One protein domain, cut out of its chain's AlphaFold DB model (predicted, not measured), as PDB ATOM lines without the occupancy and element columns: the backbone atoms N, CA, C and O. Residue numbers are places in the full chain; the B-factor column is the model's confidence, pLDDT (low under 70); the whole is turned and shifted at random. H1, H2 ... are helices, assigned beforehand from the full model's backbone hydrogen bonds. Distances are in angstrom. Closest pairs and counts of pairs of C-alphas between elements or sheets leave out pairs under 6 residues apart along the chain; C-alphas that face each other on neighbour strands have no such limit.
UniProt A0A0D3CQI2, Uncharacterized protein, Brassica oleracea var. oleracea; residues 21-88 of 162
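What this domain is: This is residues 21 to 88 of the 162 residues of an uncharacterized protein of Brassica oleracea var. oleracea (UniProt A0A0D3CQI2). The long helix H2 and the shorter H3 form a helical hairpin in which H3 folds back beside the later part of H2, and H1 extends from the other end of H2 as an arm, the two meeting near their ends in a wide, open corner. H1 and H2 run the same way, one after the other, and together make most of the length; after H3, residues 81 to 88 form a tail with no named element that runs back toward the region where H2 begins. The printed part has 68 residues with three named helices in the order H1, H2, H3, no named strand, and the class all helix. It is extended, with a radius of gyration of the C-alphas of 18.5 A and spans of 56 by 22 by 18 A.

Where its parts are: H2, residues 43 to 66, is the longest helix by residues and measures 34.6 A from first to last C-alpha; it begins with C-alpha 43 at (225.281, 356.909, 276.553). Before it comes H1, residues 27 to 40, 20.0 A long, with C-alpha 27 at (224.740, 360.909, 302.316). After it comes H3, residues 71 to 80, 14.3 A long, ending with C-alpha 80 at (243.104, 373.436, 270.441).

How they stand to each other: H2 and H3 touch and make a helical hairpin, at a shallow tilt of 28 degrees and running opposite ways. Their closest C-alphas, those of Phe 57 and Leu 78, are 6.7 A apart, and H2 touches H3 with residues 57 to 64 alone. At its other end H2 is close to H1 but not clearly touching it, with 1 pair of C-alphas within 8 A, those of Leu 40 and Met 46 at 7.6 A. The lines of H1 and H2 stand at a steep tilt of 47 degrees, and the two run the same way, with centres 29.0 A apart. H1 and H3 are apart. In H1, H2 and H3 every pair of O i and N i+4 is within hydrogen-bond range.

The domain as a whole: The C-alphas of Asn 21 and Gly 68, the two farthest apart, are 56.6 A from each other, while those of the first and last printed residues, Asn 21 and Met 88, are 27.4 A apart. Residues 34 to 44, of which 34 to 40 belong to H1, stand free. The links from H1 to H2, with 2 residues between them, and from H2 to H3, with 4, are both tight. The printed part runs from residue 21 to 88 and has no cut. The mean pLDDT of the printed part is 90.4, and no printed residue is under 70 in this predicted model.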
ATOM      1  N   ASN A  21     220.770 370.337 303.066       90.94
ATOM      2  CA  ASN A  21     221.818 369.459 303.595       90.94
ATOM      3  C   ASN A  21     222.819 368.995 302.526       90.94
ATOM      4  O   ASN A  21     223.666 368.143 302.806       90.94
ATOM      5  N   LEU A  22     222.750 369.551 301.313       95.12
ATOM      6  CA  LEU A  22     223.648 369.207 300.217       95.12
ATOM      7  C   LEU A  22     225.060 369.770 300.462       95.12
ATOM      8  O   LEU A  22     225.418 370.847 299.988       95.12
ATOM      9  N   LYS A  23     225.868 369.046 301.241       95.00
ATOM     10  CA  LYS A  23     227.230 369.439 301.630       95.00
ATOM     11  C   LYS A  23     228.212 368.296 301.374       95.00
ATOM     12  O   LYS A  23     227.871 367.150 301.655       95.00
ATOM     13  N   PRO A  24     229.441 368.570 300.903       96.25
ATOM     14  CA  PRO A  24     230.437 367.527 300.681       96.25
ATOM     15  C   PRO A  24     230.611 366.594 301.887       96.25
ATOM     16  O   PRO A  24     230.846 367.058 303.002       96.25
ATOM     17  N   GLY A  25     230.513 365.285 301.643       93.38
ATOM     18  CA  GLY A  25     230.671 364.239 302.660       93.38
ATOM     19  C   GLY A  25     229.382 363.808 303.372       93.38
ATOM     20  O   GLY A  25     229.459 362.954 304.252       93.38
ATOM     21  N   THR A  26     228.215 364.363 303.022       95.88
ATOM     22  CA  THR A  26     226.914 363.853 303.492       95.88
ATOM     23  C   THR A  26     226.367 362.752 302.580       95.88
ATOM     24  O   THR A  26     226.758 362.635 301.417       95.88
ATOM     25  N   VAL A  27     225.423 361.959 303.096       95.06
ATOM     26  CA  VAL A  27     224.740 360.909 302.316       95.06
ATOM     27  C   VAL A  27     223.973 361.523 301.145       95.06
ATOM     28  O   VAL A  27     224.015 361.006 300.030       95.06
ATOM     29  N   GLU A  28     223.326 362.667 301.372       94.56
ATOM     30  CA  GLU A  28     222.609 363.418 300.342       94.56
ATOM     31  C   GLU A  28     223.556 363.871 299.227       94.56
ATOM     32  O   GLU A  28     223.223 363.775 298.047       94.56
ATOM     33  N   TRP A  29     224.760 364.319 299.584       95.69
ATOM     34  CA  TRP A  29     225.773 364.716 298.615       95.69
ATOM     35  C   TRP A  29     226.274 363.553 297.768       95.69
ATOM     36  O   TRP A  29     226.387 363.698 296.551       95.69
ATOM     37  N   ASP A  30     226.552 362.400 298.374       95.19
ATOM     38  CA  ASP A  30     226.992 361.228 297.617       95.19
ATOM     39  C   ASP A  30     225.883 360.688 296.701       95.19
ATOM     40  O   ASP A  30     226.175 360.286 295.571       95.19
ATOM     41  N   SER A  31     224.615 360.773 297.126       93.94
ATOM     42  CA  SER A  31     223.458 360.453 296.283       93.94
ATOM     43  C   SER A  31     223.366 361.381 295.070       93.94
ATOM     44  O   SER A  31     223.422 360.908 293.935       93.94
ATOM     45  N   VAL A  32     223.312 362.702 295.286       94.31
ATOM     46  CA  VAL A  32     223.207 363.696 294.199       94.31
ATOM     47  C   VAL A  32     224.426 363.633 293.276       94.31
ATOM     48  O   VAL A  32     224.289 363.714 292.058       94.31
ATOM     49  N   ARG A  33     225.632 363.410 293.813       93.00
ATOM     50  CA  ARG A  33     226.837 363.165 293.003       93.00
ATOM     51  C   ARG A  33     226.675 361.919 292.127       93.00
ATOM     52  O   ARG A  33     227.099 361.935 290.972       93.00
ATOM     53  N   GLY A  34     226.090 360.849 292.662       91.19
ATOM     54  CA  GLY A  34     225.754 359.644 291.906       91.19
ATOM     55  C   GLY A  34     224.793 359.932 290.751       91.19
ATOM     56  O   GLY A  34     225.017 359.442 289.645       91.19
ATOM     57  N   ASP A  35     223.784 360.771 290.977       89.94
ATOM     58  CA  ASP A  35     222.831 361.207 289.948       89.94
ATOM     59  C   ASP A  35     223.499 362.052 288.864       89.94
ATOM     60  O   ASP A  35     223.320 361.775 287.679       89.94
ATOM     61  N   VAL A  36     224.348 363.010 289.254       88.25
ATOM     62  CA  VAL A  36     225.158 363.808 288.319       88.25
ATOM     63  C   VAL A  36     226.037 362.906 287.468       88.25
ATOM     64  O   VAL A  36     226.084 363.061 286.251       88.25
ATOM     65  N   ARG A  37     226.711 361.936 288.091       86.56
ATOM     66  CA  ARG A  37     227.556 360.984 287.370       86.56
ATOM     67  C   ARG A  37     226.741 360.174 286.364       86.56
ATOM     68  O   ARG A  37     227.148 360.093 285.215       86.56
ATOM     69  N   ARG A  38     225.586 359.634 286.763       84.62
ATOM     70  CA  ARG A  38     224.698 358.885 285.857       84.62
ATOM     71  C   ARG A  38     224.206 359.736 284.690       84.62
ATOM     72  O   ARG A  38     224.211 359.259 283.567       84.62
ATOM     73  N   ALA A  39     223.832 360.988 284.948       81.50
ATOM     74  CA  ALA A  39     223.406 361.914 283.905       81.50
ATOM     75  C   ALA A  39     224.531 362.248 282.911       81.50
ATOM     76  O   ALA A  39     224.279 362.380 281.718       81.50
ATOM     77  N   LEU A  40     225.773 362.370 283.391       75.69
ATOM     78  CA  LEU A  40     226.948 362.598 282.543       75.69
ATOM     79  C   LEU A  40     227.388 361.341 281.778       75.69
ATOM     80  O   LEU A  40     227.945 361.454 280.691       75.69
ATOM     81  N   GLU A  41     227.166 360.160 282.350       79.50
ATOM     82  CA  GLU A  41     227.456 358.860 281.733       79.50
ATOM     83  C   GLU A  41     226.328 358.371 280.813       79.50
ATOM     84  O   GLU A  41     226.419 357.261 280.288       79.50
ATOM     85  N   ASP A  42     225.280 359.173 280.596       81.06
ATOM     86  CA  ASP A  42     224.204 358.825 279.676       81.06
ATOM     87  C   ASP A  42     224.771 358.602 278.264       81.06
ATOM     88  O   ASP A  42     225.309 359.508 277.613       81.06
ATOM     89  N   GLU A  43     224.679 357.354 277.805       80.38
ATOM     90  CA  GLU A  43     225.281 356.909 276.553       80.38
ATOM     91  C   GLU A  43     224.699 357.663 275.351       80.38
ATOM     92  O   GLU A  43     225.436 357.993 274.419       80.38
ATOM     93  N   ALA A  44     223.403 357.990 275.376       81.44
ATOM     94  CA  ALA A  44     222.748 358.691 274.280       81.44
ATOM     95  C   ALA A  44     223.261 360.130 274.180       81.44
ATOM     96  O   ALA A  44     223.624 360.580 273.090       81.44
ATOM     97  N   VAL A  45     223.371 360.826 275.315       81.25
ATOM     98  CA  VAL A  45     223.929 362.184 275.382       81.25
ATOM     99  C   VAL A  45     225.380 362.208 274.911       81.25
ATOM    100  O   VAL A  45     225.745 363.036 274.076       81.25
ATOM    101  N   MET A  46     226.207 361.287 275.408       83.62
ATOM    102  CA  MET A  46     227.624 361.219 275.053       83.62
ATOM    103  C   MET A  46     227.839 360.829 273.587       83.62
ATOM    104  O   MET A  46     228.686 361.417 272.907       83.62
ATOM    105  N   SER A  47     227.055 359.879 273.073       87.75
ATOM    106  CA  SER A  47     227.075 359.476 271.665       87.75
ATOM    107  C   SER A  47     226.666 360.633 270.753       87.75
ATOM    108  O   SER A  47     227.379 360.954 269.797       87.75
ATOM    109  N   PHE A  48     225.582 361.334 271.096       87.44
ATOM    110  CA  PHE A  48     225.132 362.520 270.375       87.44
ATOM    111  C   PHE A  48     226.189 363.631 270.396       87.44
ATOM    112  O   PHE A  48     226.580 364.128 269.338       87.44
ATOM    113  N   ALA A  49     226.715 363.975 271.574       88.69
ATOM    114  CA  ALA A  49     227.758 364.984 271.743       88.69
ATOM    115  C   ALA A  49     229.000 364.672 270.895       88.69
ATOM    116  O   ALA A  49     229.535 365.556 270.222       88.69
ATOM    117  N   LYS A  50     229.429 363.404 270.872       89.75
ATOM    118  CA  LYS A  50     230.540 362.947 270.035       89.75
ATOM    119  C   LYS A  50     230.238 363.143 268.550       89.75
ATOM    120  O   LYS A  50     231.062 363.713 267.840       89.75
ATOM    121  N   LYS A  51     229.059 362.720 268.083       91.88
ATOM    122  CA  LYS A  51     228.659 362.851 266.673       91.88
ATOM    123  C   LYS A  51     228.557 364.302 266.219       91.88
ATOM    124  O   LYS A  51     229.060 364.644 265.152       91.88
ATOM    125  N   VAL A  52     227.982 365.172 267.043       92.06
ATOM    126  CA  VAL A  52     227.914 366.609 266.748       92.06
ATOM    127  C   VAL A  52     229.307 367.246 266.788       92.06
ATOM    128  O   VAL A  52     229.598 368.108 265.966       92.06
ATOM    129  N   SER A  53     230.206 366.790 267.666       91.69
ATOM    130  CA  SER A  53     231.600 367.252 267.672       91.69
ATOM    131  C   SER A  53     232.374 366.830 266.417       91.69
ATOM    132  O   SER A  53     233.200 367.603 265.933       91.69
ATOM    133  N   GLU A  54     232.135 365.625 265.888       92.94
ATOM    134  CA  GLU A  54     232.699 365.174 264.605       92.94
ATOM    135  C   GLU A  54     232.203 366.077 263.461       92.94
ATOM    136  O   GLU A  54     233.001 366.528 262.634       92.94
ATOM    137  N   LEU A  55     230.905 366.405 263.449       93.44
ATOM    138  CA  LEU A  55     230.313 367.327 262.477       93.44
ATOM    139  C   LEU A  55     230.918 368.734 262.571       93.44
ATOM    140  O   LEU A  55     231.342 369.282 261.558       93.44
ATOM    141  N   ASP A  56     231.027 369.288 263.776       92.62
ATOM    142  CA  ASP A  56     231.646 370.592 264.029       92.62
ATOM    143  C   ASP A  56     233.102 370.651 263.538       92.62
ATOM    144  O   ASP A  56     233.493 371.613 262.871       92.62
ATOM    145  N   PHE A  57     233.895 369.602 263.778       93.44
ATOM    146  CA  PHE A  57     235.258 369.506 263.251       93.44
ATOM    147  C   PHE A  57     235.278 369.566 261.717       93.44
ATOM    148  O   PHE A  57     236.031 370.355 261.138       93.44
ATOM    149  N   MET A  58     234.433 368.767 261.056       94.88
ATOM    150  CA  MET A  58     234.334 368.742 259.593       94.88
ATOM    151  C   MET A  58     233.902 370.100 259.037       94.88
ATOM    152  O   MET A  58     234.530 370.619 258.115       94.88
ATOM    153  N   THR A  59     232.876 370.720 259.619       94.25
ATOM    154  CA  THR A  59     232.375 372.021 259.173       94.25
ATOM    155  C   THR A  59     233.413 373.122 259.348       94.25
ATOM    156  O   THR A  59     233.638 373.904 258.423       94.25
ATOM    157  N   ARG A  60     234.106 373.178 260.493       93.06
ATOM    158  CA  ARG A  60     235.164 374.175 260.717       93.06
ATOM    159  C   ARG A  60     236.333 373.988 259.758       93.06
ATOM    160  O   ARG A  60     236.827 374.989 259.240       93.06
ATOM    161  N   ARG A  61     236.722 372.742 259.466       95.25
ATOM    162  CA  ARG A  61     237.727 372.437 258.440       95.25
ATOM    163  C   ARG A  61     237.306 372.966 257.070       95.25
ATOM    164  O   ARG A  61     238.029 373.788 256.516       95.25
ATOM    165  N   MET A  62     236.116 372.590 256.589       95.88
ATOM    166  CA  MET A  62     235.587 373.042 255.293       95.88
ATOM    167  C   MET A  62     235.583 374.570 255.186       95.88
ATOM    168  O   MET A  62     236.069 375.129 254.208       95.88
ATOM    169  N   ILE A  63     235.121 375.269 256.230       93.00
ATOM    170  CA  ILE A  63     235.137 376.736 256.267       93.00
ATOM    171  C   ILE A  63     236.570 377.270 256.118       93.00
ATOM    172  O   ILE A  63     236.814 378.181 255.333       93.00
ATOM    173  N   MET A  64     237.528 376.743 256.883       93.12
ATOM    174  CA  MET A  64     238.915 377.214 256.839       93.12
ATOM    175  C   MET A  64     239.586 376.955 255.484       93.12
ATOM    176  O   MET A  64     240.301 377.834 255.001       93.12
ATOM    177  N   GLU A  65     239.312 375.811 254.860       94.69
ATOM    178  CA  GLU A  65     239.773 375.479 253.509       94.69
ATOM    179  C   GLU A  65     239.176 376.434 252.463       94.69
ATOM    180  O   GLU A  65     239.918 376.971 251.641       94.69
ATOM    181  N   CYS A  66     237.877 376.753 252.544       93.62
ATOM    182  CA  CYS A  66     237.235 377.740 251.664       93.62
ATOM    183  C   CYS A  66     237.875 379.136 251.759       93.62
ATOM    184  O   CYS A  66     237.908 379.868 250.771       93.62
ATOM    185  N   PHE A  67     238.402 379.509 252.929       90.31
ATOM    186  CA  PHE A  67     239.133 380.764 253.130       90.31
ATOM    187  C   PHE A  67     240.634 380.669 252.798       90.31
ATOM    188  O   PHE A  67     241.364 381.638 253.014       90.31
ATOM    189  N   GLY A  68     241.114 379.529 252.285       93.62
ATOM    190  CA  GLY A  68     242.515 379.333 251.900       93.62
ATOM    191  C   GLY A  68     243.487 379.344 253.081       93.62
ATOM    192  O   GLY A  68     244.643 379.743 252.934       93.62
ATOM    193  N   VAL A  69     243.026 378.963 254.275       93.31
ATOM    194  CA  VAL A  69     243.877 378.900 255.467       93.31
ATOM    195  C   VAL A  69     244.871 377.745 255.325       93.31
ATOM    196  O   VAL A  69     244.520 376.662 254.874       93.31
ATOM    197  N   ASN A  70     246.126 377.968 255.715       95.88
ATOM    198  CA  ASN A  70     247.176 376.953 255.626       95.88
ATOM    199  C   ASN A  70     246.891 375.732 256.527       95.88
ATOM    200  O   ASN A  70     246.486 375.907 257.678       95.88
ATOM    201  N   GLU A  71     247.199 374.526 256.035       95.81
ATOM    202  CA  GLU A  71     246.949 373.243 256.719       95.81
ATOM    203  C   GLU A  71     247.498 373.201 258.152       95.81
ATOM    204  O   GLU A  71     246.776 372.846 259.080       95.81
ATOM    205  N   ASN A  72     248.725 373.682 258.383       95.88
ATOM    206  CA  ASN A  72     249.325 373.669 259.722       95.88
ATOM    207  C   ASN A  72     248.521 374.522 260.721       95.88
ATOM    208  O   ASN A  72     248.462 374.222 261.915       95.88
ATOM    209  N   TYR A  73     247.903 375.610 260.248       94.00
ATOM    210  CA  TYR A  73     247.041 376.442 261.085       94.00
ATOM    211  C   TYR A  73     245.676 375.787 261.309       94.00
ATOM    212  O   TYR A  73     245.137 375.889 262.413       94.00
ATOM    213  N   ILE A  74     245.132 375.108 260.294       94.31
ATOM    214  CA  ILE A  74     243.896 374.324 260.412       94.31
ATOM    215  C   ILE A  74     244.063 373.264 261.500       94.31
ATOM    216  O   ILE A  74     243.306 373.277 262.470       94.31
ATOM    217  N   GLU A  75     245.096 372.427 261.414       95.12
ATOM    218  CA  GLU A  75     245.356 371.380 262.407       95.12
ATOM    219  C   GLU A  75     245.530 371.955 263.817       95.12
ATOM    220  O   GLU A  75     244.893 371.498 264.768       95.12
ATOM    221  N   LYS A  76     246.342 373.012 263.971       94.75
ATOM    222  CA  LYS A  76     246.555 373.657 265.275       94.75
ATOM    223  C   LYS A  76     245.256 374.217 265.859       94.75
ATOM    224  O   LYS A  76     245.020 374.103 267.065       94.75
ATOM    225  N   HIS A  77     244.424 374.843 265.031       90.44
ATOM    226  CA  HIS A  77     243.139 375.373 265.467       90.44
ATOM    227  C   HIS A  77     242.211 374.241 265.914       90.44
ATOM    228  O   HIS A  77     241.731 374.260 267.044       90.44
ATOM    229  N   LEU A  78     242.016 373.226 265.072       91.94
ATOM    230  CA  LEU A  78     241.099 372.131 265.366       91.94
ATOM    231  C   LEU A  78     241.526 371.326 266.609       91.94
ATOM    232  O   LEU A  78     240.677 370.975 267.426       91.94
ATOM    233  N   ASN A  79     242.831 371.138 266.825       90.69
ATOM    234  CA  ASN A  79     243.371 370.433 267.995       90.69
ATOM    235  C   ASN A  79     243.323 371.244 269.306       90.69
ATOM    236  O   ASN A  79     243.468 370.671 270.384       90.69
ATOM    237  N   SER A  80     243.147 372.569 269.245       88.31
ATOM    238  CA  SER A  80     243.104 373.436 270.441       88.31
ATOM    239  C   SER A  80     241.689 373.821 270.872       88.31
ATOM    240  O   SER A  80     241.487 374.354 271.966       88.31
ATOM    241  N   THR A  81     240.697 373.554 270.029       82.06
ATOM    242  CA  THR A  81     239.303 373.917 270.284       82.06
ATOM    243  C   THR A  81     238.570 372.895 271.136       82.06
ATOM    244  O   THR A  81     238.716 371.691 270.952       82.06
ATOM    245  N   LYS A  82     237.725 373.391 272.042       83.25
ATOM    246  CA  LYS A  82     236.808 372.581 272.846       83.25
ATOM    247  C   LYS A  82     235.386 372.752 272.322       83.25
ATOM    248  O   LYS A  82     234.996 373.870 271.989       83.25
ATOM    249  N   CYS A  83     234.626 371.663 272.291       82.56
ATOM    250  CA  CYS A  83     233.192 371.698 272.028       82.56
ATOM    251  C   CYS A  83     232.436 371.893 273.351       82.56
ATOM    252  O   CYS A  83     232.778 371.275 274.361       82.56
ATOM    253  N   LEU A  84     231.427 372.764 273.345       86.56
ATOM    254  CA  LEU A  84     230.481 372.919 274.445       86.56
ATOM    255  C   LEU A  84     229.117 372.446 273.954       86.56
ATOM    256  O   LEU A  84     228.549 373.051 273.049       86.56
ATOM    257  N   VAL A  85     228.585 371.396 274.575       86.50
ATOM    258  CA  VAL A  85     227.211 370.946 274.334       86.50
ATOM    259  C   VAL A  85     226.306 371.588 275.375       86.50
ATOM    260  O   VAL A  85     226.589 371.539 276.571       86.50
ATOM    261  N   ARG A  86     225.216 372.202 274.914       88.25
ATOM    262  CA  ARG A  86     224.186 372.792 275.768       88.25
ATOM    263  C   ARG A  86     222.840 372.167 275.427       88.25
ATOM    264  O   ARG A  86     222.429 372.197 274.273       88.25
ATOM    265  N   MET A  87     222.155 371.648 276.439       85.12
ATOM    266  CA  MET A  87     220.760 371.224 276.341       85.12
ATOM    267  C   MET A  87     219.885 372.279 276.998       85.12
ATOM    268  O   MET A  87     220.208 372.761 278.083       85.12
ATOM    269  N   MET A  88     218.806 372.665 276.326       85.81
ATOM    270  CA  MET A  88     217.885 373.691 276.804       85.81
ATOM    271  C   MET A  88     216.462 373.166 276.695       85.81
ATOM    272  O   MET A  88     216.113 372.501 275.721       85.81
TER     273      MET A  88